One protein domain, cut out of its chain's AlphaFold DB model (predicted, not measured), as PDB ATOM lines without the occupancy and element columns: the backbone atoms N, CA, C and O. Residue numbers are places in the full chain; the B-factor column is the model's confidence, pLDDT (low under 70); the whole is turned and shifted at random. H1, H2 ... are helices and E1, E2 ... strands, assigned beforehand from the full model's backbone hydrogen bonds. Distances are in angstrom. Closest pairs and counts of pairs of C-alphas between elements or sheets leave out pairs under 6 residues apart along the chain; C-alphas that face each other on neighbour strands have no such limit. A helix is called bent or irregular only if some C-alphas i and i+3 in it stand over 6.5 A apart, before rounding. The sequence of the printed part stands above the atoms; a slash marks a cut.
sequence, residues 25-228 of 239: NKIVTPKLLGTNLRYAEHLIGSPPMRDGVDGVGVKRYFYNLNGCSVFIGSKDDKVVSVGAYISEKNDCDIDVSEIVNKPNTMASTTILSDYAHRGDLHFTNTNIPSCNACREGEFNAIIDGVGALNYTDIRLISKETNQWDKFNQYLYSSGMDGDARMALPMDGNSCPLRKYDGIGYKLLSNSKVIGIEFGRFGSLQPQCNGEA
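What this domain is: This is residues 25 to 228 of the 239 residues of an uncharacterized protein of Escherichia coli (UniProt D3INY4). A twisted, curled sheet of seven strands makes the body, with H1 packed over its E2-E3-E4 part and H2 over its E5-E6 part. The helical hairpin of H3 and H4 sits beyond the E5 part, far from H1, and its long loop, residues 174 to 193, reaches the end of the longest axis. The printed part has 204 residues, with four named helices and seven named strands in the order H1 E1 E2 E3 E4 H2 E5 E6 H3 H4 E7. The antiparallel sheet runs E1 E2 E3 E4 E7 E6 E5; the class is mixed, helices and strands, with 83 residues, under half, in named elements. The whole is compact, with a radius of gyration of the C-alphas of 16.9 A and spans of 52 by 39 by 31 A.

Where its parts are: After residues 25 to 36, H1 is residues 37 to 44, from C-alpha 37 at (12.468, -2.491, -29.272). E1 is residues 50 to 53, E2 59 to 65, E3 68 to 75, 23.3 A long, and E4 78 to 85, 21.7 A. H2 is residues 112 to 118, E5 141 to 143 and E6 152 to 158. H3 is residues 162 to 173, 16.4 A, and H4 194 to 204, 14.2 A. E7, residues 209 to 216, ends at C-alpha 216 at (7.745, -12.432, -19.749).

How they stand to each other: E1 to E4 form a meander, each strand the antiparallel neighbour of the one before; N 52 and O 60 of E1 and E2 are 3.0 A apart, within hydrogen-bond range. E4 and E7 are antiparallel at 175 degrees, with N 82 and O 214 at 2.8 A. E5 and E6 form a hairpin, with N 143 and O 154 at 2.8 A. H1 is on the sheet over E3, at a height of 8.7 A, along the strands; its closest C-alphas to E4 are Leu 37 and Val 79, 5.6 A. H2 is on the sheet over E6, at a height of 8.9 A. With H1 and H2 on one face, helices and sheet make two layers. H4 only just is on the sheet, which it only grazes with residues 197 to 204. H3 and H4 touch, closest at the C-alphas of Gln 163 and Leu 203, 5.7 A, at a shallow tilt of 30 degrees, opposite ways. H1 and H3 are apart. H2 and H4 are irregular: C-alphas 114 and 117 are 7.1 A apart, and 195 and 198 are 7.4 A. In H1 and H3 every O i to N i+4 pair is within hydrogen-bond range; H4 has 5 of 7, and H2 has 0 of 3 but 3 of 4 O i to N i+3 pairs.

The domain as a whole: The two C-alphas farthest apart are those of Gly 45 and Arg 181, 52.6 A. The printed part has no cut. The links E4 to H2, H2 to E5 and H3 to H4 are long. Mean pLDDT of the printed part is 78.6; 56 residues are under 70, among them 126 to 139, 175 to 191 and 218 to 228.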
ATOM      1  N   ASN A  25      21.338  -0.214 -15.141       87.12
ATOM      2  CA  ASN A  25      20.073  -0.329 -14.396       87.12
ATOM      3  C   ASN A  25      18.851   0.235 -15.131       87.12
ATOM      4  O   ASN A  25      17.722  -0.176 -14.873       87.12
ATOM      5  N   LYS A  26      19.051   1.198 -16.039       87.69
ATOM      6  CA  LYS A  26      17.961   1.745 -16.861       87.69
ATOM      7  C   LYS A  26      17.573   0.809 -18.002       87.69
ATOM      8  O   LYS A  26      16.472   0.938 -18.527       87.69
ATOM      9  N   ILE A  27      18.476  -0.093 -18.386       90.12
ATOM     10  CA  ILE A  27      18.266  -1.059 -19.464       90.12
ATOM     11  C   ILE A  27      17.866  -2.412 -18.884       90.12
ATOM     12  O   ILE A  27      16.814  -2.951 -19.203       90.12
ATOM     13  N   VAL A  28      18.682  -2.962 -17.992       91.12
ATOM     14  CA  VAL A  28      18.498  -4.299 -17.433       91.12
ATOM     15  C   VAL A  28      17.530  -4.229 -16.259       91.12
ATOM     16  O   VAL A  28      17.907  -4.265 -15.093       91.12
ATOM     17  N   THR A  29      16.251  -4.069 -16.591       89.12
ATOM     18  CA  THR A  29      15.152  -3.954 -15.634       89.12
ATOM     19  C   THR A  29      13.881  -4.603 -16.188       89.12
ATOM     20  O   THR A  29      13.593  -4.458 -17.382       89.12
ATOM     21  N   PRO A  30      13.043  -5.239 -15.343       87.69
ATOM     22  CA  PRO A  30      11.728  -5.734 -15.754       87.69
ATOM     23  C   PRO A  30      10.837  -4.660 -16.397       87.69
ATOM     24  O   PRO A  30       9.951  -4.981 -17.186       87.69
ATOM     25  N   LYS A  31      11.083  -3.372 -16.109       88.69
ATOM     26  CA  LYS A  31      10.324  -2.235 -16.657       88.69
ATOM     27  C   LYS A  31      10.448  -2.101 -18.185       88.69
ATOM     28  O   LYS A  31       9.583  -1.477 -18.792       88.69
ATOM     29  N   LEU A  32      11.473  -2.691 -18.817       91.50
ATOM     30  CA  LEU A  32      11.571  -2.724 -20.282       91.50
ATOM     31  C   LEU A  32      10.644  -3.758 -20.934       91.50
ATOM     32  O   LEU A  32      10.371  -3.645 -22.131       91.50
ATOM     33  N   LEU A  33      10.125  -4.742 -20.198       91.38
ATOM     34  CA  LEU A  33       9.267  -5.779 -20.771       91.38
ATOM     35  C   LEU A  33       7.957  -5.176 -21.311       91.38
ATOM     36  O   LEU A  33       7.215  -4.493 -20.613       91.38
ATOM     37  N   GLY A  34       7.632  -5.460 -22.575       90.44
ATOM     38  CA  GLY A  34       6.467  -4.922 -23.285       90.44
ATOM     39  C   GLY A  34       6.666  -3.554 -23.940       90.44
ATOM     40  O   GLY A  34       5.774  -3.089 -24.659       90.44
ATOM     41  N   THR A  35       7.818  -2.916 -23.727       93.50
ATOM     42  CA  THR A  35       8.187  -1.697 -24.457       93.50
ATOM     43  C   THR A  35       8.542  -2.022 -25.908       93.50
ATOM     44  O   THR A  35       8.691  -3.184 -26.286       93.50
ATOM     45  N   ASN A  36       8.606  -0.994 -26.752       93.88
ATOM     46  CA  ASN A  36       9.030  -1.150 -28.140       93.88
ATOM     47  C   ASN A  36      10.551  -1.375 -28.212       93.88
ATOM     48  O   ASN A  36      11.287  -0.714 -27.478       93.88
ATOM     49  N   LEU A  37      11.028  -2.242 -29.111       91.25
ATOM     50  CA  LEU A  37      12.468  -2.491 -29.272       91.25
ATOM     51  C   LEU A  37      13.255  -1.201 -29.556       91.25
ATOM     52  O   LEU A  37      14.277  -0.962 -28.920       91.25
ATOM     53  N   ARG A  38      12.734  -0.313 -30.411       90.94
ATOM     54  CA  ARG A  38      13.379   0.970 -30.746       90.94
ATOM     55  C   ARG A  38      13.564   1.875 -29.533       90.94
ATOM     56  O   ARG A  38      14.495   2.671 -29.502       90.94
ATOM     57  N   TYR A  39      12.678   1.779 -28.538       91.50
ATOM     58  CA  TYR A  39      12.840   2.522 -27.289       91.50
ATOM     59  C   TYR A  39      14.039   1.996 -26.494       91.50
ATOM     60  O   TYR A  39      14.857   2.789 -26.033       91.50
ATOM     61  N   ALA A  40      14.189   0.673 -26.387       89.06
ATOM     62  CA  ALA A  40      15.349   0.072 -25.735       89.06
ATOM     63  C   ALA A  40      16.655   0.387 -26.488       89.06
ATOM     64  O   ALA A  40      17.640   0.781 -25.868       89.06
ATOM     65  N   GLU A  41      16.644   0.310 -27.820       90.06
ATOM     66  CA  GLU A  41      17.788   0.676 -28.668       90.06
ATOM     67  C   GLU A  41      18.167   2.153 -28.528       90.06
ATOM     68  O   GLU A  41      19.350   2.484 -28.462       90.06
ATOM     69  N   HIS A  42      17.179   3.045 -28.418       90.31
ATOM     70  CA  HIS A  42      17.424   4.461 -28.158       90.31
ATOM     71  C   HIS A  42      18.135   4.689 -26.817       90.31
ATOM     72  O   HIS A  42      19.041   5.516 -26.747       90.31
ATOM     73  N   LEU A  43      17.755   3.952 -25.767       89.69
ATOM     74  CA  LEU A  43      18.413   4.052 -24.463       89.69
ATOM     75  C   LEU A  43      19.841   3.483 -24.480       89.69
ATOM     76  O   LEU A  43      20.715   4.028 -23.807       89.69
ATOM     77  N   ILE A  44      20.077   2.402 -25.231       88.75
ATOM     78  CA  ILE A  44      21.408   1.795 -25.391       88.75
ATOM     79  C   ILE A  44      22.329   2.716 -26.201       88.75
ATOM     80  O   ILE A  44      23.506   2.852 -25.875       88.75
ATOM     81  N   GLY A  45      21.804   3.363 -27.243       86.94
ATOM     82  CA  GLY A  45      22.553   4.316 -28.062       86.94
ATOM     83  C   GLY A  45      23.589   3.679 -28.996       86.94
ATOM     84  O   GLY A  45      24.387   4.398 -29.596       86.94
ATOM     85  N   SER A  46      23.578   2.351 -29.145       82.81
ATOM     86  CA  SER A  46      24.435   1.602 -30.065       82.81
ATOM     87  C   SER A  46      23.643   0.501 -30.789       82.81
ATOM     88  O   SER A  46      22.674  -0.029 -30.235       82.81
ATOM     89  N   PRO A  47      24.008   0.167 -32.042       84.88
ATOM     90  CA  PRO A  47      23.395  -0.951 -32.748       84.88
ATOM     91  C   PRO A  47      23.784  -2.292 -32.101       84.88
ATOM     92  O   PRO A  47      24.825  -2.381 -31.439       84.88
ATOM     93  N   PRO A  48      22.987  -3.354 -32.313       89.19
ATOM     94  CA  PRO A  48      23.348  -4.685 -31.851       89.19
ATOM     95  C   PRO A  48      24.646  -5.149 -32.526       89.19
ATOM     96  O   PRO A  48      24.847  -4.974 -33.725       89.19
ATOM     97  N   MET A  49      25.530  -5.767 -31.746       90.00
ATOM     98  CA  MET A  49      26.748  -6.416 -32.239       90.00
ATOM     99  C   MET A  49      26.444  -7.711 -32.987       90.00
ATOM    100  O   MET A  49      27.171  -8.103 -33.895       90.00
ATOM    101  N   ARG A  50      25.410  -8.413 -32.528       87.12
ATOM    102  CA  ARG A  50      24.947  -9.681 -33.074       87.12
ATOM    103  C   ARG A  50      23.450  -9.765 -32.865       87.12
ATOM    104  O   ARG A  50      22.959  -9.400 -31.796       87.12
ATOM    105  N   ASP A  51      22.754 -10.316 -33.839       87.81
ATOM    106  CA  ASP A  51      21.360 -10.687 -33.720       87.81
ATOM    107  C   ASP A  51      21.095 -12.084 -34.295       87.81
ATOM    108  O   ASP A  51      21.944 -12.700 -34.941       87.81
ATOM    109  N   GLY A  52      19.932 -12.631 -33.965       82.56
ATOM    110  CA  GLY A  52      19.479 -13.932 -34.439       82.56
ATOM    111  C   GLY A  52      18.028 -14.175 -34.054       82.56
ATOM    112  O   GLY A  52      17.473 -13.465 -33.217       82.56
ATOM    113  N   VAL A  53      17.399 -15.173 -34.661       80.19
ATOM    114  CA  VAL A  53      16.054 -15.620 -34.285       80.19
ATOM    115  C   VAL A  53      16.186 -16.993 -33.655       80.19
ATOM    116  O   VAL A  53      16.878 -17.850 -34.196       80.19
ATOM    117  N   ASP A  54      15.570 -17.178 -32.496       69.12
ATOM    118  CA  ASP A  54      15.552 -18.472 -31.824       69.12
ATOM    119  C   ASP A  54      14.359 -19.343 -32.271       69.12
ATOM    120  O   ASP A  54      13.481 -18.900 -33.015       69.12
ATOM    121  N   GLY A  55      14.316 -20.596 -31.808       57.78
ATOM    122  CA  GLY A  55      13.305 -21.591 -32.196       57.78
ATOM    123  C   GLY A  55      11.845 -21.261 -31.828       57.78
ATOM    124  O   GLY A  55      10.937 -22.002 -32.203       57.78
ATOM    125  N   VAL A  56      11.576 -20.149 -31.126       65.44
ATOM    126  CA  VAL A  56      10.204 -19.651 -30.843       65.44
ATOM    127  C   VAL A  56       9.871 -18.347 -31.550       65.44
ATOM    128  O   VAL A  56       8.866 -17.688 -31.232       65.44
ATOM    129  N   GLY A  57      10.716 -17.958 -32.502       74.62
ATOM    130  CA  GLY A  57      10.558 -16.729 -33.259       74.62
ATOM    131  C   GLY A  57      10.858 -15.475 -32.440       74.62
ATOM    132  O   GLY A  57      10.410 -14.393 -32.820       74.62
ATOM    133  N   VAL A  58      11.573 -15.584 -31.312       83.38
ATOM    134  CA  VAL A  58      12.063 -14.408 -30.586       83.38
ATOM    135  C   VAL A  58      13.367 -13.959 -31.235       83.38
ATOM    136  O   VAL A  58      14.326 -14.717 -31.377       83.38
ATOM    137  N   LYS A  59      13.402 -12.689 -31.631       88.62
ATOM    138  CA  LYS A  59      14.608 -12.033 -32.128       88.62
ATOM    139  C   LYS A  59      15.488 -11.667 -30.941       88.62
ATOM    140  O   LYS A  59      15.062 -10.911 -30.072       88.62
ATOM    141  N   ARG A  60      16.695 -12.215 -30.890       87.56
ATOM    142  CA  ARG A  60      17.701 -11.965 -29.858       87.56
ATOM    143  C   ARG A  60      18.699 -10.953 -30.384       87.56
ATOM    144  O   ARG A  60      19.270 -11.158 -31.447       87.56
ATOM    145  N   TYR A  61      18.936  -9.911 -29.610       90.50
ATOM    146  CA  TYR A  61      19.870  -8.840 -29.909       90.50
ATOM    147  C   TYR A  61      20.904  -8.766 -28.796       90.50
ATOM    148  O   TYR A  61      20.547  -8.730 -27.620       90.50
ATOM    149  N   PHE A  62      22.180  -8.742 -29.161       91.69
ATOM    150  CA  PHE A  62      23.300  -8.626 -28.237       91.69
ATOM    151  C   PHE A  62      23.968  -7.273 -28.444       91.69
ATOM    152  O   PHE A  62      24.389  -6.953 -29.553       91.69
ATOM    153  N   TYR A  63      24.090  -6.494 -27.379       91.75
ATOM    154  CA  TYR A  63      24.651  -5.150 -27.385       91.75
ATOM    155  C   TYR A  63      25.879  -5.083 -26.485       91.75
ATOM    156  O   TYR A  63      25.995  -5.815 -25.498       91.75
ATOM    157  N   ASN A  64      26.765  -4.144 -26.805       88.06
ATOM    158  CA  ASN A  64      27.799  -3.687 -25.891       88.06
ATOM    159  C   ASN A  64      27.448  -2.276 -25.427       88.06
ATOM    160  O   ASN A  64      27.389  -1.342 -26.229       88.06
ATOM    161  N   LEU A  65      27.202  -2.160 -24.126       87.00
ATOM    162  CA  LEU A  65      26.963  -0.906 -23.434       87.00
ATOM    163  C   LEU A  65      28.127  -0.685 -22.470       87.00
ATOM    164  O   LEU A  65      28.210  -1.344 -21.441       87.00
ATOM    165  N   ASN A  66      29.038   0.223 -22.811       83.81
ATOM    166  CA  ASN A  66      30.163   0.624 -21.952       83.81
ATOM    167  C   ASN A  66      31.084  -0.537 -21.528       83.81
ATOM    168  O   ASN A  66      31.652  -0.525 -20.443       83.81
ATOM    169  N   GLY A  67      31.235  -1.555 -22.378       82.88
ATOM    170  CA  GLY A  67      31.994  -2.770 -22.073       82.88
ATOM    171  C   GLY A  67      31.164  -3.887 -21.430       82.88
ATOM    172  O   GLY A  67      31.714  -4.956 -21.151       82.88
ATOM    173  N   CYS A  68      29.863  -3.671 -21.225       86.75
ATOM    174  CA  CYS A  68      28.921  -4.643 -20.676       86.75
ATOM    175  C   CYS A  68      28.125  -5.330 -21.776       86.75
ATOM    176  O   CYS A  68      27.612  -4.685 -22.688       86.75
ATOM    177  N   SER A  69      28.005  -6.652 -21.670       89.75
ATOM    178  CA  SER A  69      27.212  -7.454 -22.602       89.75
ATOM    179  C   SER A  69      25.754  -7.462 -22.159       89.75
ATOM    180  O   SER A  69      25.426  -8.078 -21.145       89.75
ATOM    181  N   VAL A  70      24.902  -6.788 -22.929       91.75
ATOM    182  CA  VAL A  70      23.450  -6.715 -22.728       91.75
ATOM    183  C   VAL A  70      22.768  -7.549 -23.802       91.75
ATOM    184  O   VAL A  70      23.184  -7.536 -24.958       91.75
ATOM    185  N   PHE A  71      21.708  -8.255 -23.445       91.31
ATOM    186  CA  PHE A  71      20.901  -9.023 -24.384       91.31
ATOM    187  C   PHE A  71      19.430  -8.642 -24.262       91.31
ATOM    188  O   PHE A  71      18.911  -8.476 -23.161       91.31
ATOM    189  N   ILE A  72      18.763  -8.491 -25.405       92.69
ATOM    190  CA  ILE A  72      17.339  -8.165 -25.507       92.69
ATOM    191  C   ILE A  72      16.670  -9.178 -26.428       92.69
ATOM    192  O   ILE A  72      17.113  -9.395 -27.554       92.69
ATOM    193  N   GLY A  73      15.583  -9.784 -25.963       91.81
ATOM    194  CA  GLY A  73      14.664 -10.567 -26.778       91.81
ATOM    195  C   GLY A  73      13.466  -9.723 -27.203       91.81
ATOM    196  O   GLY A  73      12.857  -9.054 -26.368       91.81
ATOM    197  N   SER A  74      13.087  -9.779 -28.478       92.31
ATOM    198  CA  SER A  74      11.912  -9.099 -29.031       92.31
ATOM    199  C   SER A  74      11.017 -10.055 -29.814       92.31
ATOM    200  O   SER A  74      11.498 -10.908 -30.559       92.31
ATOM    201  N   LYS A  75       9.702  -9.883 -29.679       90.19
ATOM    202  CA  LYS A  75       8.676 -10.548 -30.490       90.19
ATOM    203  C   LYS A  75       7.606  -9.525 -30.842       90.19
ATOM    204  O   LYS A  75       7.198  -8.756 -29.977       90.19
ATOM    205  N   ASP A  76       7.209  -9.473 -32.110       90.69
ATOM    206  CA  ASP A  76       6.236  -8.493 -32.620       90.69
ATOM    207  C   ASP A  76       6.593  -7.034 -32.263       90.69
ATOM    208  O   ASP A  76       5.743  -6.238 -31.864       90.69
ATOM    209  N   ASP A  77       7.886  -6.693 -32.370       88.62
ATOM    210  CA  ASP A  77       8.458  -5.376 -32.028       88.62
ATOM    211  C   ASP A  77       8.314  -4.977 -30.543       88.62
ATOM    212  O   ASP A  77       8.488  -3.817 -30.154       88.62
ATOM    213  N   LYS A  78       8.008  -5.951 -29.682       93.69
ATOM    214  CA  LYS A  78       7.930  -5.791 -28.233       93.69
ATOM    215  C   LYS A  78       9.061  -6.527 -27.546       93.69
ATOM    216  O   LYS A  78       9.288  -7.705 -27.800       93.69
ATOM    217  N   VAL A  79       9.707  -5.855 -26.599       93.00
ATOM    218  CA  VAL A  79      10.688  -6.478 -25.709       93.00
ATOM    219  C   VAL A  79       9.987  -7.549 -24.874       93.00
ATOM    220  O   VAL A  79       9.052  -7.262 -24.124       93.00
ATOM    221  N   VAL A  80      10.432  -8.792 -25.006       90.62
ATOM    222  CA  VAL A  80       9.938  -9.940 -24.237       90.62
ATOM    223  C   VAL A  80      10.981 -10.479 -23.270       90.62
ATOM    224  O   VAL A  80      10.596 -11.179 -22.333       90.62
ATOM    225  N   SER A  81      12.259 -10.139 -23.453       91.31
ATOM    226  CA  SER A  81      13.310 -10.384 -22.468       91.31
ATOM    227  C   SER A  81      14.399  -9.321 -22.488       91.31
ATOM    228  O   SER A  81      14.633  -8.683 -23.514       91.31
ATOM    229  N   VAL A  82      15.060  -9.126 -21.352       93.06
ATOM    230  CA  VAL A  82      16.232  -8.262 -21.213       93.06
ATOM    231  C   VAL A  82      17.143  -8.781 -20.111       93.06
ATOM    232  O   VAL A  82      16.677  -9.156 -19.039       93.06
ATOM    233  N   GLY A  83      18.449  -8.765 -20.338       92.56
ATOM    234  CA  GLY A  83      19.421  -9.155 -19.331       92.56
ATOM    235  C   GLY A  83      20.832  -8.695 -19.652       92.56
ATOM    236  O   GLY A  83      21.072  -8.031 -20.661       92.56
ATOM    237  N   ALA A  84      21.765  -9.038 -18.774       91.75
ATOM    238  CA  ALA A  84      23.182  -8.804 -18.991       91.75
ATOM    239  C   ALA A  84      24.058  -9.811 -18.244       91.75
ATOM    240  O   ALA A  84      23.636 -10.434 -17.265       91.75
ATOM    241  N   TYR A  85      25.304  -9.928 -18.701       89.12
ATOM    242  CA  TYR A  85      26.370 -10.558 -17.929       89.12
ATOM    243  C   TYR A  85      26.964  -9.549 -16.945       89.12
ATOM    244  O   TYR A  85      27.309  -8.426 -17.317       89.12
ATOM    245  N   ILE A  86      27.116  -9.979 -15.698       86.44
ATOM    246  CA  ILE A  86      27.728  -9.210 -14.621       86.44
ATOM    247  C   ILE A  86      29.239  -9.424 -14.694       86.44
ATOM    248  O   ILE A  86      29.733 -10.553 -14.684       86.44
ATOM    249  N   SER A  87      29.982  -8.324 -14.751       77.94
ATOM    250  CA  SER A  87      31.443  -8.326 -14.785       77.94
ATOM    251  C   SER A  87      31.988  -7.298 -13.807       77.94
ATOM    252  O   SER A  87      31.719  -6.107 -13.936       77.94
ATOM    253  N   GLU A  88      32.825  -7.760 -12.878       67.38
ATOM    254  CA  GLU A  88      33.517  -6.901 -11.906       67.38
ATOM    255  C   GLU A  88      34.548  -5.972 -12.560       67.38
ATOM    256  O   GLU A  88      34.959  -4.983 -11.965       67.38
ATOM    257  N   LYS A  89      35.000  -6.291 -13.779       66.62
ATOM    258  CA  LYS A  89      36.082  -5.551 -14.443       66.62
ATOM    259  C   LYS A  89      35.619  -4.263 -15.119       66.62
ATOM    260  O   LYS A  89      36.433  -3.364 -15.296       66.62
ATOM    261  N   ASN A  90      34.348  -4.191 -15.511       66.56
ATOM    262  CA  ASN A  90      33.837  -3.165 -16.425       66.56
ATOM    263  C   ASN A  90      32.685  -2.344 -15.818       66.56
ATOM    264  O   ASN A  90      31.909  -1.766 -16.569       66.56
ATOM    265  N   ASP A  91      32.543  -2.324 -14.485       76.44
ATOM    266  CA  ASP A  91      31.421  -1.654 -13.797       76.44
ATOM    267  C   ASP A  91      30.041  -2.106 -14.335       76.44
ATOM    268  O   ASP A  91      29.080  -1.345 -14.415       76.44
ATOM    269  N   CYS A  92      29.942  -3.381 -14.741       85.50
ATOM    270  CA  CYS A  92      28.725  -3.982 -15.302       85.50
ATOM    271  C   CYS A  92      27.787  -4.483 -14.217       85.50
ATOM    272  O   CYS A  92      27.199  -5.562 -14.331       85.50
ATOM    273  N   ASP A  93      27.724  -3.734 -13.129       86.50
ATOM    274  CA  ASP A  93      26.966  -4.127 -11.970       86.50
ATOM    275  C   ASP A  93      25.551  -3.568 -12.044       86.50
ATOM    276  O   ASP A  93      25.304  -2.489 -12.589       86.50
ATOM    277  N   ILE A  94      24.609  -4.346 -11.525       89.06
ATOM    278  CA  ILE A  94      23.185  -4.052 -11.629       89.06
ATOM    279  C   ILE A  94      22.630  -3.923 -10.226       89.06
ATOM    280  O   ILE A  94      22.854  -4.794  -9.387       89.06
ATOM    281  N   ASP A  95      21.898  -2.849  -9.970       89.19
ATOM    282  CA  ASP A  95      21.133  -2.714  -8.741       89.19
ATOM    283  C   ASP A  95      19.989  -3.730  -8.765       89.19
ATOM    284  O   ASP A  95      19.061  -3.648  -9.574       89.19
ATOM    285  N   VAL A  96      20.083  -4.710  -7.874       89.25
ATOM    286  CA  VAL A  96      19.104  -5.786  -7.714       89.25
ATOM    287  C   VAL A  96      18.330  -5.645  -6.411       89.25
ATOM    288  O   VAL A  96      17.645  -6.580  -6.017       89.25
ATOM    289  N   SER A  97      18.375  -4.487  -5.745       87.19
ATOM    290  CA  SER A  97      17.680  -4.240  -4.470       87.19
ATOM    291  C   SER A  97      16.171  -4.485  -4.545       87.19
ATOM    292  O   SER A  97      15.550  -4.885  -3.566       87.19
ATOM    293  N   GLU A  98      15.563  -4.272  -5.717       82.38
ATOM    294  CA  GLU A  98      14.144  -4.569  -5.954       82.38
ATOM    295  C   GLU A  98      13.871  -6.072  -6.163       82.38
ATOM    296  O   GLU A  98      12.712  -6.450  -6.318       82.38
ATOM    297  N   ILE A  99      14.900  -6.927  -6.184       85.12
ATOM    298  CA  ILE A  99      14.846  -8.344  -6.585       85.12
ATOM    299  C   ILE A  99      15.511  -9.272  -5.559       85.12
ATOM    300  O   ILE A  99      15.113 -10.429  -5.482       85.12
ATOM    301  N   VAL A 100      16.463  -8.800  -4.745       84.94
ATOM    302  CA  VAL A 100      17.068  -9.531  -3.608       84.94
ATOM    303  C   VAL A 100      16.552  -8.989  -2.269       84.94
ATOM    304  O   VAL A 100      16.103  -7.849  -2.190       84.94
ATOM    305  N   ASN A 101      16.564  -9.799  -1.202       79.50
ATOM    306  CA  ASN A 101      16.010  -9.396   0.103       79.50
ATOM    307  C   ASN A 101      17.017  -8.563   0.910       79.50
ATOM    308  O   ASN A 101      17.306  -8.857   2.072       79.50
ATOM    309  N   LYS A 102      17.648  -7.590   0.250       81.62
ATOM    310  CA  LYS A 102      18.712  -6.755   0.803       81.62
ATOM    311  C   LYS A 102      18.645  -5.371   0.141       81.62
ATOM    312  O   LYS A 102      18.659  -5.292  -1.087       81.62
ATOM    313  N   PRO A 103      18.562  -4.277   0.917       84.75
ATOM    314  CA  PRO A 103      18.554  -2.933   0.350       84.75
ATOM    315  C   PRO A 103      19.924  -2.579  -0.241       84.75
ATOM    316  O   PRO A 103      20.949  -3.067   0.236       84.75
ATOM    317  N   ASN A 104      19.939  -1.692  -1.240       86.12
ATOM    318  CA  ASN A 104      21.143  -1.136  -1.874       86.12
ATOM    319  C   ASN A 104      22.168  -2.208  -2.283       86.12
ATOM    320  O   ASN A 104      23.365  -2.073  -2.027       86.12
ATOM    321  N   THR A 105      21.684  -3.312  -2.847       88.94
ATOM    322  CA  THR A 105      22.500  -4.475  -3.183       88.94
ATOM    323  C   THR A 105      22.742  -4.558  -4.676       88.94
ATOM    324  O   THR A 105      21.815  -4.535  -5.485       88.94
ATOM    325  N   MET A 106      24.017  -4.711  -5.017       90.06
ATOM    326  CA  MET A 106      24.474  -4.856  -6.387       90.06
ATOM    327  C   MET A 106      24.679  -6.328  -6.748       90.06
ATOM    328  O   MET A 106      25.167  -7.109  -5.923       90.06
ATOM    329  N   ALA A 107      24.333  -6.708  -7.974       88.94
ATOM    330  CA  ALA A 107      24.299  -8.088  -8.439       88.94
ATOM    331  C   ALA A 107      25.652  -8.807  -8.298       88.94
ATOM    332  O   ALA A 107      25.685  -9.980  -7.921       88.94
ATOM    333  N   SER A 108      26.774  -8.112  -8.502       88.19
ATOM    334  CA  SER A 108      28.126  -8.672  -8.353       88.19
ATOM    335  C   SER A 108      28.440  -9.185  -6.941       88.19
ATOM    336  O   SER A 108      29.318 -10.033  -6.772       88.19
ATOM    337  N   THR A 109      27.712  -8.710  -5.927       89.94
ATOM    338  CA  THR A 109      27.891  -9.093  -4.517       89.94
ATOM    339  C   THR A 109      26.950 -10.209  -4.065       89.94
ATOM    340  O   THR A 109      26.972 -10.601  -2.898       89.94
ATOM    341  N   THR A 110      26.132 -10.736  -4.977       91.44
ATOM    342  CA  THR A 110      25.065 -11.689  -4.656       91.44
ATOM    343  C   THR A 110      25.420 -13.133  -4.999       91.44
ATOM    344  O   THR A 110      26.237 -13.432  -5.879       91.44
ATOM    345  N   ILE A 111      24.759 -14.044  -4.293       93.19
ATOM    346  CA  ILE A 111      24.740 -15.484  -4.572       93.19
ATOM    347  C   ILE A 111      23.325 -15.924  -4.949       93.19
ATOM    348  O   ILE A 111      22.370 -15.180  -4.733       93.19
ATOM    349  N   LEU A 112      23.170 -17.135  -5.488       91.38
ATOM    350  CA  LEU A 112      21.860 -17.643  -5.912       91.38
ATOM    351  C   LEU A 112      20.800 -17.575  -4.798       91.38
ATOM    352  O   LEU A 112      19.691 -17.110  -5.053       91.38
ATOM    353  N   SER A 113      21.127 -17.953  -3.556       92.12
ATOM    354  CA  SER A 113      20.157 -17.937  -2.446       92.12
ATOM    355  C   SER A 113      19.643 -16.549  -2.058       92.12
ATOM    356  O   SER A 113      18.559 -16.460  -1.483       92.12
ATOM    357  N   ASP A 114      20.333 -15.462  -2.415       92.12
ATOM    358  CA  ASP A 114      19.850 -14.099  -2.142       92.12
ATOM    359  C   ASP A 114      18.554 -13.772  -2.913       92.12
ATOM    360  O   ASP A 114      17.743 -12.939  -2.483       92.12
ATOM    361  N   TYR A 115      18.327 -14.469  -4.030       90.12
ATOM    362  CA  TYR A 115      17.151 -14.321  -4.888       90.12
ATOM    363  C   TYR A 115      15.984 -15.226  -4.467       90.12
ATOM    364  O   TYR A 115      14.851 -14.971  -4.863       90.12
ATOM    365  N   ALA A 116      16.216 -16.230  -3.610       87.94
ATOM    366  CA  ALA A 116      15.221 -17.250  -3.250       87.94
ATOM    367  C   ALA A 116      13.967 -16.695  -2.548       87.94
ATOM    368  O   ALA A 116      12.924 -17.337  -2.515       87.94
ATOM    369  N   HIS A 117      14.020 -15.480  -1.995       83.44
ATOM    370  CA  HIS A 117      12.827 -14.855  -1.416       83.44
ATOM    371  C   HIS A 117      11.783 -14.430  -2.472       83.44
ATOM    372  O   HIS A 117      10.654 -14.103  -2.106       83.44
ATOM    373  N   ARG A 118      12.152 -14.386  -3.763       80.75
ATOM    374  CA  ARG A 118      11.234 -14.067  -4.871       80.75
ATOM    375  C   ARG A 118      10.439 -15.267  -5.364       80.75
ATOM    376  O   ARG A 118       9.438 -15.070  -6.047       80.75
ATOM    377  N   GLY A 119      10.870 -16.470  -5.013       81.19
ATOM    378  CA  GLY A 119      10.273 -17.724  -5.437       81.19
ATOM    379  C   GLY A 119      11.292 -18.852  -5.371       81.19
ATOM    380  O   GLY A 119      12.480 -18.620  -5.123       81.19
ATOM    381  N   ASP A 120      10.809 -20.066  -5.601       83.62
ATOM    382  CA  ASP A 120      11.655 -21.251  -5.598       83.62
ATOM    383  C   ASP A 120      12.730 -21.144  -6.686       83.62
ATOM    384  O   ASP A 120      12.479 -20.719  -7.816       83.62
ATOM    385  N   LEU A 121      13.960 -21.496  -6.310       86.12
ATOM    386  CA  LEU A 121      15.066 -21.607  -7.249       86.12
ATOM    387  C   LEU A 121      15.009 -22.972  -7.902       86.12
ATOM    388  O   LEU A 121      15.141 -23.997  -7.232       86.12
ATOM    389  N   HIS A 122      14.897 -22.949  -9.215       85.38
ATOM    390  CA  HIS A 122      14.825 -24.147 -10.010       85.38
ATOM    391  C   HIS A 122      16.097 -24.317 -10.809       85.38
ATOM    392  O   HIS A 122      16.462 -23.449 -11.608       85.38
ATOM    393  N   PHE A 123      16.807 -25.406 -10.542       83.62
ATOM    394  CA  PHE A 123      18.156 -25.603 -11.048       83.62
ATOM    395  C   PHE A 123      18.113 -26.381 -12.350       83.62
ATOM    396  O   PHE A 123      17.500 -27.442 -12.448       83.62
ATOM    397  N   THR A 124      18.793 -25.849 -13.357       74.62
ATOM    398  CA  THR A 124      18.840 -26.442 -14.693       74.62
ATOM    399  C   THR A 124      20.242 -26.948 -15.006       74.62
ATOM    400  O   THR A 124      21.205 -26.600 -14.323       74.62
ATOM    401  N   ASN A 125      20.367 -27.806 -16.019       70.00
ATOM    402  CA  ASN A 125      21.657 -28.279 -16.510       70.00
ATOM    403  C   ASN A 125      21.758 -27.967 -18.003       70.00
ATOM    404  O   ASN A 125      20.996 -28.494 -18.808       70.00
ATOM    405  N   THR A 126      22.724 -27.129 -18.365       61.16
ATOM    406  CA  THR A 126      22.944 -26.684 -19.746       61.16
ATOM    407  C   THR A 126      23.369 -27.819 -20.679       61.16
ATOM    408  O   THR A 126      23.117 -27.739 -21.876       61.16
ATOM    409  N   ASN A 127      23.956 -28.891 -20.135       62.41
ATOM    410  CA  ASN A 127      24.351 -30.092 -20.876       62.41
ATOM    411  C   ASN A 127      23.203 -31.093 -21.049       62.41
ATOM    412  O   ASN A 127      23.345 -32.055 -21.796       62.41
ATOM    413  N   ILE A 128      22.083 -30.889 -20.350       61.16
ATOM    414  CA  ILE A 128      20.884 -31.721 -20.464       61.16
ATOM    415  C   ILE A 128      19.679 -30.794 -20.700       61.16
ATOM    416  O   ILE A 128      18.816 -30.669 -19.830       61.16
ATOM    417  N   PRO A 129      19.632 -30.077 -21.839       55.50
ATOM    418  CA  PRO A 129      18.508 -29.203 -22.137       55.50
ATOM    419  C   PRO A 129      17.249 -30.056 -22.325       55.50
ATOM    420  O   PRO A 129      17.182 -30.887 -23.231       55.50
ATOM    421  N   SER A 130      16.233 -29.855 -21.486       52.66
ATOM    422  CA  SER A 130      14.945 -30.531 -21.623       52.66
ATOM    423  C   SER A 130      13.849 -29.539 -21.957       52.66
ATOM    424  O   SER A 130      13.460 -28.678 -21.170       52.66
ATOM    425  N   CYS A 131      13.309 -29.710 -23.158       53.38
ATOM    426  CA  CYS A 131      12.222 -28.910 -23.701       53.38
ATOM    427  C   CYS A 131      10.882 -29.334 -23.082       53.38
ATOM    428  O   CYS A 131      10.008 -29.858 -23.768       53.38
ATOM    429  N   ASN A 132      10.760 -29.168 -21.766       54.62
ATOM    430  CA  ASN A 132       9.669 -29.697 -20.963       54.62
ATOM    431  C   ASN A 132       8.803 -28.595 -20.339       54.62
ATOM    432  O   ASN A 132       9.151 -27.412 -20.387       54.62
ATOM    433  N   ALA A 133       7.658 -28.967 -19.761       49.88
ATOM    434  CA  ALA A 133       6.690 -28.027 -19.185       49.88
ATOM    435  C   ALA A 133       7.321 -27.083 -18.148       49.88
ATOM    436  O   ALA A 133       6.857 -25.956 -17.955       49.88
ATOM    437  N   CYS A 134       8.402 -27.540 -17.517       55.59
ATOM    438  CA  CYS A 134       9.149 -26.825 -16.504       55.59
ATOM    439  C   CYS A 134      10.325 -26.017 -17.015       55.59
ATOM    440  O   CYS A 134      10.984 -25.370 -16.201       55.59
ATOM    441  N   ARG A 135      10.526 -25.944 -18.332       59.22
ATOM    442  CA  ARG A 135      11.450 -24.984 -18.923       59.22
ATOM    443  C   ARG A 135      12.842 -25.163 -18.321       59.22
ATOM    444  O   ARG A 135      13.376 -24.278 -17.653       59.22
ATOM    445  N   GLU A 136      13.434 -26.323 -18.538       57.41
ATOM    446  CA  GLU A 136      14.749 -26.655 -18.014       57.41
ATOM    447  C   GLU A 136      15.793 -26.542 -19.155       57.41
ATOM    448  O   GLU A 136      15.693 -27.240 -20.156       57.41
ATOM    449  N   GLY A 137      16.771 -25.621 -19.080       57.06
ATOM    450  CA  GLY A 137      17.625 -25.282 -20.243       57.06
ATOM    451  C   GLY A 137      19.016 -24.715 -19.918       57.06
ATOM    452  O   GLY A 137      19.579 -25.011 -18.871       57.06
ATOM    453  N   GLU A 138      19.563 -23.872 -20.810       53.56
ATOM    454  CA  GLU A 138      20.944 -23.317 -20.799       53.56
ATOM    455  C   GLU A 138      21.290 -22.338 -19.652       53.56
ATOM    456  O   GLU A 138      22.234 -21.552 -19.738       53.56
ATOM    457  N   PHE A 139      20.543 -22.363 -18.556       60.31
ATOM    458  CA  PHE A 139      20.738 -21.453 -17.429       60.31
ATOM    459  C   PHE A 139      21.197 -22.237 -16.208       60.31
ATOM    460  O   PHE A 139      21.259 -23.465 -16.218       60.31
ATOM    461  N   ASN A 140      21.568 -21.522 -15.154       71.00
ATOM    462  CA  ASN A 140      21.980 -22.148 -13.908       71.00
ATOM    463  C   ASN A 140      20.803 -22.235 -12.930       71.00
ATOM    464  O   ASN A 140      20.562 -23.280 -12.334       71.00
ATOM    465  N   ALA A 141      20.033 -21.158 -12.787       74.25
ATOM    466  CA  ALA A 141      18.810 -21.189 -11.999       74.25
ATOM    467  C   ALA A 141      17.723 -20.301 -12.602       74.25
ATOM    468  O   ALA A 141      18.010 -19.281 -13.238       74.25
ATOM    469  N   ILE A 142      16.475 -20.689 -12.369       81.19
ATOM    470  CA  ILE A 142      15.279 -19.976 -12.809       81.19
ATOM    471  C   ILE A 142      14.374 -19.769 -11.606       81.19
ATOM    472  O   ILE A 142      14.198 -20.671 -10.792       81.19
ATOM    473  N   ILE A 143      13.803 -18.576 -11.512       79.56
ATOM    474  CA  ILE A 143      12.656 -18.291 -10.660       79.56
ATOM    475  C   ILE A 143      11.496 -18.068 -11.614       79.56
ATOM    476  O   ILE A 143      11.506 -17.118 -12.405       79.56
ATOM    477  N   ASP A 144      10.531 -18.978 -11.572       69.56
ATOM    478  CA  ASP A 144       9.341 -18.888 -12.406       69.56
ATOM    479  C   ASP A 144       8.539 -17.645 -12.012       69.56
ATOM    480  O   ASP A 144       8.521 -17.251 -10.845       69.56
ATOM    481  N   GLY A 145       7.871 -17.013 -12.977       61.28
ATOM    482  CA  GLY A 145       7.096 -15.799 -12.756       61.28
ATOM    483  C   GLY A 145       5.972 -15.973 -11.738       61.28
ATOM    484  O   GLY A 145       4.826 -16.240 -12.096       61.28
ATOM    485  N   VAL A 146       6.284 -15.756 -10.462       55.41
ATOM    486  CA  VAL A 146       5.315 -15.707  -9.369       55.41
ATOM    487  C   VAL A 146       4.492 -14.421  -9.507       55.41
ATOM    488  O   VAL A 146       5.005 -13.379  -9.925       55.41
ATOM    489  N   GLY A 147       3.206 -14.452  -9.140       45.94
ATOM    490  CA  GLY A 147       2.282 -13.313  -9.285       45.94
ATOM    491  C   GLY A 147       2.776 -11.982  -8.685       45.94
ATOM    492  O   GLY A 147       2.381 -10.921  -9.158       45.94
ATOM    493  N   ALA A 148       3.703 -12.017  -7.722       50.72
ATOM    494  CA  ALA A 148       4.351 -10.837  -7.140       50.72
ATOM    495  C   ALA A 148       5.261 -10.052  -8.117       50.72
ATOM    496  O   ALA A 148       5.629  -8.917  -7.825       50.72
ATOM    497  N   LEU A 149       5.620 -10.631  -9.268       56.16
ATOM    498  CA  LEU A 149       6.449 -10.018 -10.315       56.16
ATOM    499  C   LEU A 149       5.688  -9.816 -11.638       56.16
ATOM    500  O   LEU A 149       6.310  -9.715 -12.696       56.16
ATOM    501  N   ASN A 150       4.350  -9.781 -11.615       64.12
ATOM    502  CA  ASN A 150       3.514  -9.672 -12.820       64.12
ATOM    503  C   ASN A 150       3.839 -10.740 -13.889       64.12
ATOM    504  O   ASN A 150       3.880 -10.421 -15.077       64.12
ATOM    505  N   TYR A 151       4.079 -11.995 -13.484       64.44
ATOM    506  CA  TYR A 151       4.453 -13.093 -14.395       64.44
ATOM    507  C   TYR A 151       5.790 -12.861 -15.131       64.44
ATOM    508  O   TYR A 151       5.931 -13.187 -16.314       64.44
ATOM    509  N   THR A 152       6.770 -12.274 -14.439       80.94
ATOM    510  CA  THR A 152       8.144 -12.120 -14.941       80.94
ATOM    511  C   THR A 152       9.010 -13.279 -14.465       80.94
ATOM    512  O   THR A 152       9.215 -13.423 -13.262       80.94
ATOM    513  N   ASP A 153       9.545 -14.058 -15.400       83.75
ATOM    514  CA  ASP A 153      10.569 -15.065 -15.127       83.75
ATOM    515  C   ASP A 153      11.911 -14.360 -14.866       83.75
ATOM    516  O   ASP A 153      12.265 -13.398 -15.562       83.75
ATOM    517  N   ILE A 154      12.673 -14.858 -13.890       87.12
ATOM    518  CA  ILE A 154      14.050 -14.424 -13.632       87.12
ATOM    519  C   ILE A 154      14.978 -15.591 -13.916       87.12
ATOM    520  O   ILE A 154      14.793 -16.689 -13.397       87.12
ATOM    521  N   ARG A 155      16.027 -15.341 -14.693       87.12
ATOM    522  CA  ARG A 155      17.134 -16.276 -14.860       87.12
ATOM    523  C   ARG A 155      18.379 -15.744 -14.223       87.12
ATOM    524  O   ARG A 155      18.733 -14.584 -14.417       87.12
ATOM    525  N   LEU A 156      19.075 -16.641 -13.554       88.56
ATOM    526  CA  LEU A 156      20.356 -16.381 -12.943       88.56
ATOM    527  C   LEU A 156      21.391 -17.249 -13.647       88.56
ATOM    528  O   LEU A 156      21.247 -18.469 -13.759       88.56
ATOM    529  N   ILE A 157      22.437 -16.593 -14.129       87.25
ATOM    530  CA  ILE A 157      23.646 -17.236 -14.628       87.25
ATOM    531  C   ILE A 157      24.635 -17.190 -13.474       87.25
ATOM    532  O   ILE A 157      24.852 -16.134 -12.879       87.25
ATOM    533  N   SER A 158      25.224 -18.324 -13.130       86.81
ATOM    534  CA  SER A 158      26.168 -18.435 -12.027       86.81
ATOM    535  C   SER A 158      27.511 -18.929 -12.526       86.81
ATOM    536  O   SER A 158      27.592 -19.636 -13.525       86.81
ATOM    537  N   LYS A 159      28.579 -18.563 -11.823       84.00
ATOM    538  CA  LYS A 159      29.909 -19.058 -12.160       84.00
ATOM    539  C   LYS A 159      29.953 -20.580 -12.005       84.00
ATOM    540  O   LYS A 159      29.578 -21.097 -10.951       84.00
ATOM    541  N   GLU A 160      30.460 -21.278 -13.016       77.50
ATOM    542  CA  GLU A 160      30.747 -22.709 -12.912       77.50
ATOM    543  C   GLU A 160      31.802 -22.965 -11.825       77.50
ATOM    544  O   GLU A 160      32.787 -22.234 -11.678       77.50
ATOM    545  N   THR A 161      31.558 -23.984 -11.008       80.38
ATOM    546  CA  THR A 161      32.405 -24.370  -9.874       80.38
ATOM    547  C   THR A 161      32.362 -25.883  -9.702       80.38
ATOM    548  O   THR A 161      31.462 -26.541 -10.209       80.38
ATOM    549  N   ASN A 162      33.235 -26.440  -8.860       87.19
ATOM    550  CA  ASN A 162      33.186 -27.863  -8.504       87.19
ATOM    551  C   ASN A 162      31.826 -28.307  -7.915       87.19
ATOM    552  O   ASN A 162      31.559 -29.503  -7.825       87.19
ATOM    553  N   GLN A 163      30.979 -27.381  -7.443       87.31
ATOM    554  CA  GLN A 163      29.625 -27.720  -6.990       87.31
ATOM    555  C   GLN A 163      28.680 -27.988  -8.166       87.31
ATOM    556  O   GLN A 163      27.830 -28.870  -8.054       87.31
ATOM    557  N   TRP A 164      28.870 -27.296  -9.295       84.56
ATOM    558  CA  TRP A 164      28.184 -27.599 -10.553       84.56
ATOM    559  C   TRP A 164      28.528 -29.002 -11.037       84.56
ATOM    560  O   TRP A 164      27.624 -29.780 -11.326       84.56
ATOM    561  N   ASP A 165      29.805 -29.380 -10.990       84.94
ATOM    562  CA  ASP A 165      30.230 -30.734 -11.359       84.94
ATOM    563  C   ASP A 165      29.602 -31.801 -10.459       84.94
ATOM    564  O   ASP A 165      29.138 -32.830 -10.942       84.94
ATOM    565  N   LYS A 166      29.534 -31.554  -9.145       88.25
ATOM    566  CA  LYS A 166      28.880 -32.470  -8.196       88.25
ATOM    567  C   LYS A 166      27.385 -32.595  -8.446       88.25
ATOM    568  O   LYS A 166      26.853 -33.698  -8.347       88.25
ATOM    569  N   PHE A 167      26.715 -31.485  -8.746       86.81
ATOM    570  CA  PHE A 167      25.306 -31.509  -9.112       86.81
ATOM    571  C   PHE A 167      25.113 -32.333 -10.387       86.81
ATOM    572  O   PHE A 167      24.331 -33.277 -10.378       86.81
ATOM    573  N   ASN A 168      25.916 -32.089 -11.422       81.69
ATOM    574  CA  ASN A 168      25.880 -32.845 -12.673       81.69
ATOM    575  C   ASN A 168      26.148 -34.344 -12.454       81.69
ATOM    576  O   ASN A 168      25.386 -35.182 -12.921       81.69
ATOM    577  N   GLN A 169      27.167 -34.716 -11.678       85.19
ATOM    578  CA  GLN A 169      27.434 -36.117 -11.330       85.19
ATOM    579  C   GLN A 169      26.264 -36.767 -10.577       85.19
ATOM    580  O   GLN A 169      25.919 -37.924 -10.833       85.19
ATOM    581  N   TYR A 170      25.626 -36.032  -9.663       87.44
ATOM    582  CA  TYR A 170      24.442 -36.510  -8.953       87.44
ATOM    583  C   TYR A 170      23.271 -36.746  -9.916       87.44
ATOM    584  O   TYR A 170      22.640 -37.801  -9.885       87.44
ATOM    585  N   LEU A 171      23.027 -35.793 -10.811       81.62
ATOM    586  CA  LEU A 171      22.036 -35.875 -11.876       81.62
ATOM    587  C   LEU A 171      22.252 -37.122 -12.759       81.62
ATOM    588  O   LEU A 171      21.323 -37.912 -12.943       81.62
ATOM    589  N   TYR A 172      23.486 -37.359 -13.217       78.88
ATOM    590  CA  TYR A 172      23.850 -38.530 -14.021       78.88
ATOM    591  C   TYR A 172      23.671 -39.854 -13.270       78.88
ATOM    592  O   TYR A 172      23.017 -40.771 -13.765       78.88
ATOM    593  N   SER A 173      24.190 -39.947 -12.044       81.44
ATOM    594  CA  SER A 173      24.053 -41.153 -11.209       81.44
ATOM    595  C   SER A 173      22.611 -41.440 -10.776       81.44
ATOM    596  O   SER A 173      22.291 -42.576 -10.435       81.44
ATOM    597  N   SER A 174      21.727 -40.442 -10.851       78.81
ATOM    598  CA  SER A 174      20.287 -40.584 -10.605       78.81
ATOM    599  C   SER A 174      19.488 -40.973 -11.860       78.81
ATOM    600  O   SER A 174      18.258 -40.905 -11.849       78.81
ATOM    601  N   GLY A 175      20.169 -41.374 -12.942       69.50
ATOM    602  CA  GLY A 175      19.546 -41.931 -14.144       69.50
ATOM    603  C   GLY A 175      18.998 -40.893 -15.121       69.50
ATOM    604  O   GLY A 175      18.082 -41.202 -15.872       69.50
ATOM    605  N   MET A 176      19.507 -39.658 -15.125       69.69
ATOM    606  CA  MET A 176      19.032 -38.657 -16.091       69.69
ATOM    607  C   MET A 176      19.561 -38.818 -17.514       69.69
ATOM    608  O   MET A 176      18.882 -38.386 -18.435       69.69
ATOM    609  N   ASP A 177      20.712 -39.464 -17.688       61.28
ATOM    610  CA  ASP A 177      21.343 -39.719 -18.995       61.28
ATOM    611  C   ASP A 177      21.624 -41.222 -19.182       61.28
ATOM    612  O   ASP A 177      22.666 -41.649 -19.673       61.28
ATOM    613  N   GLY A 178      20.740 -42.067 -18.639       51.09
ATOM    614  CA  GLY A 178      20.836 -43.518 -18.813       51.09
ATOM    615  C   GLY A 178      20.459 -43.954 -20.235       51.09
ATOM    616  O   GLY A 178      19.936 -43.162 -21.011       51.09
ATOM    617  N   ASP A 179      20.647 -45.244 -20.557       50.34
ATOM    618  CA  ASP A 179      20.033 -45.886 -21.742       50.34
ATOM    619  C   ASP A 179      18.560 -45.436 -21.866       50.34
ATOM    620  O   ASP A 179      17.916 -45.227 -20.838       50.34
ATOM    621  N   ALA A 180      17.992 -45.303 -23.070       50.03
ATOM    622  CA  ALA A 180      16.666 -44.699 -23.313       50.03
ATOM    623  C   ALA A 180      15.506 -45.333 -22.503       50.03
ATOM    624  O   ALA A 180      14.413 -44.783 -22.413       50.03
ATOM    625  N   ARG A 181      15.748 -46.503 -21.899       46.19
ATOM    626  CA  ARG A 181      14.846 -47.245 -21.003       46.19
ATOM    627  C   ARG A 181      15.001 -46.911 -19.508       46.19
ATOM    628  O   ARG A 181      14.167 -47.332 -18.712       46.19
ATOM    629  N   MET A 182      16.073 -46.222 -19.124       46.75
ATOM    630  CA  MET A 182      16.429 -45.804 -17.760       46.75
ATOM    631  C   MET A 182      16.555 -44.283 -17.606       46.75
ATOM    632  O   MET A 182      16.505 -43.806 -16.474       46.75
ATOM    633  N   ALA A 183      16.708 -43.540 -18.708       59.16
ATOM    634  CA  ALA A 183      16.619 -42.085 -18.706       59.16
ATOM    635  C   ALA A 183      15.251 -41.631 -18.174       59.16
ATOM    636  O   ALA A 183      14.214 -42.222 -18.494       59.16
ATOM    637  N   LEU A 184      15.231 -40.568 -17.364       56.94
ATOM    638  CA  LEU A 184      13.965 -39.933 -17.006       56.94
ATOM    639  C   LEU A 184      13.267 -39.443 -18.279       56.94
ATOM    640  O   LEU A 184      13.943 -38.915 -19.160       56.94
ATOM    641  N   PRO A 185      11.932 -39.572 -18.379       56.31
ATOM    642  CA  PRO A 185      11.213 -39.020 -19.512       56.31
ATOM    643  C   PRO A 185      11.418 -37.507 -19.517       56.31
ATOM    644  O   PRO A 185      10.890 -36.806 -18.654       56.31
ATOM    645  N   MET A 186      12.203 -37.021 -20.473       57.97
ATOM    646  CA  MET A 186      12.411 -35.604 -20.773       57.97
ATOM    647  C   MET A 186      11.359 -35.142 -21.791       57.97
ATOM    648  O   MET A 186      11.687 -34.535 -22.809       57.97
ATOM    649  N   ASP A 187      10.097 -35.520 -21.576       55.50
ATOM    650  CA  ASP A 187       9.004 -35.164 -22.476       55.50
ATOM    651  C   ASP A 187       8.445 -33.767 -22.166       55.50
ATOM    652  O   ASP A 187       8.722 -33.170 -21.129       55.50
ATOM    653  N   GLY A 188       7.639 -33.237 -23.087       54.03
ATOM    654  CA  GLY A 188       7.064 -31.894 -22.991       54.03
ATOM    655  C   GLY A 188       6.187 -31.635 -21.756       54.03
ATOM    656  O   GLY A 188       5.862 -30.481 -21.500       54.03
ATOM    657  N   ASN A 189       5.794 -32.667 -20.999       55.91
ATOM    658  CA  ASN A 189       4.834 -32.579 -19.894       55.91
ATOM    659  C   ASN A 189       5.450 -32.872 -18.520       55.91
ATOM    660  O   ASN A 189       4.803 -32.625 -17.499       55.91
ATOM    661  N   SER A 190       6.663 -33.416 -18.472       59.69
ATOM    662  CA  SER A 190       7.353 -33.747 -17.229       59.69
ATOM    663  C   SER A 190       8.270 -32.608 -16.764       59.69
ATOM    664  O   SER A 190       8.615 -31.699 -17.507       59.69
ATOM    665  N   CYS A 191       8.651 -32.636 -15.490       68.94
ATOM    666  CA  CYS A 191       9.552 -31.658 -14.875       68.94
ATOM    667  C   CYS A 191      10.671 -32.363 -14.095       68.94
ATOM    668  O   CYS A 191      10.731 -32.285 -12.863       68.94
ATOM    669  N   PRO A 192      11.466 -33.199 -14.775       70.19
ATOM    670  CA  PRO A 192      12.361 -34.148 -14.140       70.19
ATOM    671  C   PRO A 192      13.505 -33.492 -13.369       70.19
ATOM    672  O   PRO A 192      13.947 -34.120 -12.406       70.19
ATOM    673  N   LEU A 193      13.964 -32.276 -13.709       76.62
ATOM    674  CA  LEU A 193      14.985 -31.583 -12.912       76.62
ATOM    675  C   LEU A 193      14.405 -30.956 -11.650       76.62
ATOM    676  O   LEU A 193      15.076 -30.989 -10.619       76.62
ATOM    677  N   ARG A 194      13.145 -30.497 -11.670       76.69
ATOM    678  CA  ARG A 194      12.504 -29.888 -10.485       76.69
ATOM    679  C   ARG A 194      12.543 -30.782  -9.246       76.69
ATOM    680  O   ARG A 194      12.700 -30.311  -8.123       76.69
ATOM    681  N   LYS A 195      12.453 -32.107  -9.416       79.25
ATOM    682  CA  LYS A 195      12.534 -33.049  -8.281       79.25
ATOM    683  C   LYS A 195      13.903 -33.034  -7.580       79.25
ATOM    684  O   LYS A 195      14.029 -33.539  -6.467       79.25
ATOM    685  N   TYR A 196      14.921 -32.464  -8.224       85.56
ATOM    686  CA  TYR A 196      16.271 -32.296  -7.702       85.56
ATOM    687  C   TYR A 196      16.566 -30.864  -7.240       85.56
ATOM    688  O   TYR A 196      17.685 -30.617  -6.788       85.56
ATOM    689  N   ASP A 197      15.590 -29.948  -7.252       86.12
ATOM    690  CA  ASP A 197      15.785 -28.556  -6.824       86.12
ATOM    691  C   ASP A 197      16.309 -28.457  -5.387       86.12
ATOM    692  O   ASP A 197      17.184 -27.647  -5.101       86.12
ATOM    693  N   GLY A 198      15.875 -29.343  -4.483       88.25
ATOM    694  CA  GLY A 198      16.405 -29.391  -3.115       88.25
ATOM    695  C   GLY A 198      17.897 -29.756  -3.046       88.25
ATOM    696  O   GLY A 198      18.640 -29.208  -2.226       88.25
ATOM    697  N   ILE A 199      18.361 -30.656  -3.920       89.38
ATOM    698  CA  ILE A 199      19.784 -31.014  -4.028       89.38
ATOM    699  C   ILE A 199      20.563 -29.883  -4.698       89.38
ATOM    700  O   ILE A 199      21.623 -29.502  -4.194       89.38
ATOM    701  N   GLY A 200      20.013 -29.310  -5.772       88.81
ATOM    702  CA  GLY A 200      20.552 -28.127  -6.435       88.81
ATOM    703  C   GLY A 200      20.746 -26.988  -5.441       88.81
ATOM    704  O   GLY A 200      21.854 -26.488  -5.290       88.81
ATOM    705  N   TYR A 201      19.729 -26.676  -4.636       90.81
ATOM    706  CA  TYR A 201      19.800 -25.635  -3.616       90.81
ATOM    707  C   TYR A 201      20.915 -25.909  -2.604       90.81
ATOM    708  O   TYR A 201      21.730 -25.031  -2.316       90.81
ATOM    709  N   LYS A 202      21.015 -27.142  -2.096       92.38
ATOM    710  CA  LYS A 202      22.054 -27.521  -1.129       92.38
ATOM    711  C   LYS A 202      23.473 -27.358  -1.686       92.38
ATOM    712  O   LYS A 202      24.371 -26.981  -0.936       92.38
ATOM    713  N   LEU A 203      23.682 -27.665  -2.964       91.06
ATOM    714  CA  LEU A 203      25.002 -27.618  -3.598       91.06
ATOM    715  C   LEU A 203      25.354 -26.226  -4.139       91.06
ATOM    716  O   LEU A 203      26.508 -25.808  -4.051       91.06
ATOM    717  N   LEU A 204      24.372 -25.509  -4.683       91.31
ATOM    718  CA  LEU A 204      24.578 -24.368  -5.575       91.31
ATOM    719  C   LEU A 204      24.105 -23.031  -4.997       91.31
ATOM    720  O   LEU A 204      24.440 -21.995  -5.557       91.31
ATOM    721  N   SER A 205      23.377 -23.006  -3.878       91.62
ATOM    722  CA  SER A 205      22.876 -21.764  -3.250       91.62
ATOM    723  C   SER A 205      23.942 -20.679  -3.051       91.62
ATOM    724  O   SER A 205      23.641 -19.496  -3.187       91.62
ATOM    725  N   ASN A 206      25.190 -21.072  -2.781       92.75
ATOM    726  CA  ASN A 206      26.320 -20.161  -2.568       92.75
ATOM    727  C   ASN A 206      27.101 -19.817  -3.849       92.75
ATOM    728  O   ASN A 206      28.156 -19.184  -3.781       92.75
ATOM    729  N   SER A 207      26.622 -20.240  -5.019       91.62
ATOM    730  CA  SER A 207      27.233 -19.903  -6.303       91.62
ATOM    731  C   SER A 207      27.031 -18.421  -6.610       91.62
ATOM    732  O   SER A 207      25.920 -17.895  -6.518       91.62
ATOM    733  N   LYS A 208      28.118 -17.752  -7.000       92.00
ATOM    734  CA  LYS A 208      28.119 -16.332  -7.369       92.00
ATOM    735  C   LYS A 208      27.355 -16.108  -8.670       92.00
ATOM    736  O   LYS A 208      27.600 -16.822  -9.646       92.00
ATOM    737  N   VAL A 209      26.500 -15.089  -8.695       90.12
ATOM    738  CA  VAL A 209      25.765 -14.687  -9.900       90.12
ATOM    739  C   VAL A 209      26.679 -13.871 -10.818       90.12
ATOM    740  O   VAL A 209      27.362 -12.947 -10.383       90.12
ATOM    741  N   ILE A 210      26.716 -14.248 -12.094       90.25
ATOM    742  CA  ILE A 210      27.508 -13.614 -13.161       90.25
ATOM    743  C   ILE A 210      26.642 -13.161 -14.341       90.25
ATOM    744  O   ILE A 210      27.157 -12.731 -15.368       90.25
ATOM    745  N   GLY A 211      25.324 -13.267 -14.228       89.62
ATOM    746  CA  GLY A 211      24.394 -12.730 -15.206       89.62
ATOM    747  C   GLY A 211      22.959 -12.865 -14.734       89.62
ATOM    748  O   GLY A 211      22.642 -13.733 -13.918       89.62
ATOM    749  N   ILE A 212      22.104 -11.993 -15.248       90.12
ATOM    750  CA  ILE A 212      20.682 -11.961 -14.924       90.12
ATOM    751  C   ILE A 212      19.870 -11.648 -16.180       90.12
ATOM    752  O   ILE A 212      20.259 -10.788 -16.969       90.12
ATOM    753  N   GLU A 213      18.751 -12.344 -16.366       90.00
ATOM    754  CA  GLU A 213      17.762 -12.060 -17.410       90.00
ATOM    755  C   GLU A 213      16.368 -11.969 -16.798       90.00
ATOM    756  O   GLU A 213      15.970 -12.828 -16.013       90.00
ATOM    757  N   PHE A 214      15.615 -10.960 -17.209       90.25
ATOM    758  CA  PHE A 214      14.187 -10.834 -16.969       90.25
ATOM    759  C   PHE A 214      13.446 -11.142 -18.255       90.25
ATOM    760  O   PHE A 214      13.838 -10.692 -19.333       90.25
ATOM    761  N   GLY A 215      12.320 -11.830 -18.157       87.94
ATOM    762  CA  GLY A 215      11.458 -12.017 -19.309       87.94
ATOM    763  C   GLY A 215      10.022 -12.243 -18.924       87.94
ATOM    764  O   GLY A 215       9.703 -12.620 -17.802       87.94
ATOM    765  N   ARG A 216       9.134 -11.999 -19.881       82.25
ATOM    766  CA  ARG A 216       7.745 -12.432 -19.749       82.25
ATOM    767  C   ARG A 216       7.711 -13.947 -19.606       82.25
ATOM    768  O   ARG A 216       8.485 -14.630 -20.269       82.25
ATOM    769  N   PHE A 217       6.783 -14.452 -18.802       74.44
ATOM    770  CA  PHE A 217       6.578 -15.884 -18.626       74.44
ATOM    771  C   PHE A 217       6.647 -16.638 -19.966       74.44
ATOM    772  O   PHE A 217       5.814 -16.435 -20.852       74.44
ATOM    773  N   GLY A 218       7.670 -17.479 -20.126       68.25
ATOM    774  CA  GLY A 218       7.868 -18.343 -21.296       68.25
ATOM    775  C   GLY A 218       8.639 -17.732 -22.469       68.25
ATOM    776  O   GLY A 218       8.966 -18.456 -23.403       68.25
ATOM    777  N   SER A 219       8.995 -16.445 -22.438       69.62
ATOM    778  CA  SER A 219       9.814 -15.811 -23.492       69.62
ATOM    779  C   SER A 219      11.294 -16.163 -23.398       69.62
ATOM    780  O   SER A 219      12.067 -16.021 -24.349       69.62
ATOM    781  N   LEU A 220      11.703 -16.583 -22.212       64.00
ATOM    782  CA  LEU A 220      13.085 -16.816 -21.905       64.00
ATOM    783  C   LEU A 220      13.569 -18.101 -22.599       64.00
ATOM    784  O   LEU A 220      14.686 -18.109 -23.112       64.00
ATOM    785  N   GLN A 221      12.753 -19.150 -22.739       60.16
ATOM    786  CA  GLN A 221      13.206 -20.470 -23.206       60.16
ATOM    787  C   GLN A 221      12.721 -20.876 -24.594       60.16
ATOM    788  O   GLN A 221      11.666 -21.494 -24.726       60.16
ATOM    789  N   PRO A 222      13.522 -20.619 -25.638       47.03
ATOM    790  CA  PRO A 222      13.085 -20.840 -27.002       47.03
ATOM    791  C   PRO A 222      13.176 -22.290 -27.495       47.03
ATOM    792  O   PRO A 222      12.834 -22.596 -28.631       47.03
ATOM    793  N   GLN A 223      13.682 -23.196 -26.668       47.50
ATOM    794  CA  GLN A 223      13.846 -24.593 -27.061       47.50
ATOM    795  C   GLN A 223      12.535 -25.382 -26.831       47.50
ATOM    796  O   GLN A 223      12.314 -26.425 -27.427       47.50
ATOM    797  N   CYS A 224      11.588 -24.821 -26.066       49.28
ATOM    798  CA  CYS A 224      10.335 -25.470 -25.659       49.28
ATOM    799  C   CYS A 224       9.141 -25.299 -26.631       49.28
ATOM    800  O   CYS A 224       8.000 -25.518 -26.229       49.28
ATOM    801  N   ASN A 225       9.351 -24.897 -27.890       44.06
ATOM    802  CA  ASN A 225       8.297 -24.932 -28.917       44.06
ATOM    803  C   ASN A 225       8.446 -26.199 -29.753       44.06
ATOM    804  O   ASN A 225       9.544 -26.508 -30.204       44.06
ATOM    805  N   GLY A 226       7.340 -26.913 -29.975       39.72
ATOM    806  CA  GLY A 226       7.320 -28.204 -30.666       39.72
ATOM    807  C   GLY A 226       7.963 -28.200 -32.060       39.72
ATOM    808  O   GLY A 226       8.416 -29.248 -32.506       39.72
ATOM    809  N   GLU A 227       8.076 -27.042 -32.721       41.88
ATOM    810  CA  GLU A 227       8.800 -26.890 -33.996       41.88
ATOM    811  C   GLU A 227      10.337 -26.924 -33.844       41.88
ATOM    812  O   GLU A 227      11.018 -27.464 -34.710       41.88
ATOM    813  N   ALA A 228      10.900 -26.436 -32.731       43.91
ATOM    814  CA  ALA A 228      12.347 -26.437 -32.467       43.91
ATOM    815  C   ALA A 228      12.878 -27.802 -31.978       43.91
ATOM    816  O   ALA A 228      14.056 -28.122 -32.138       43.91
TER     817      ALA A 228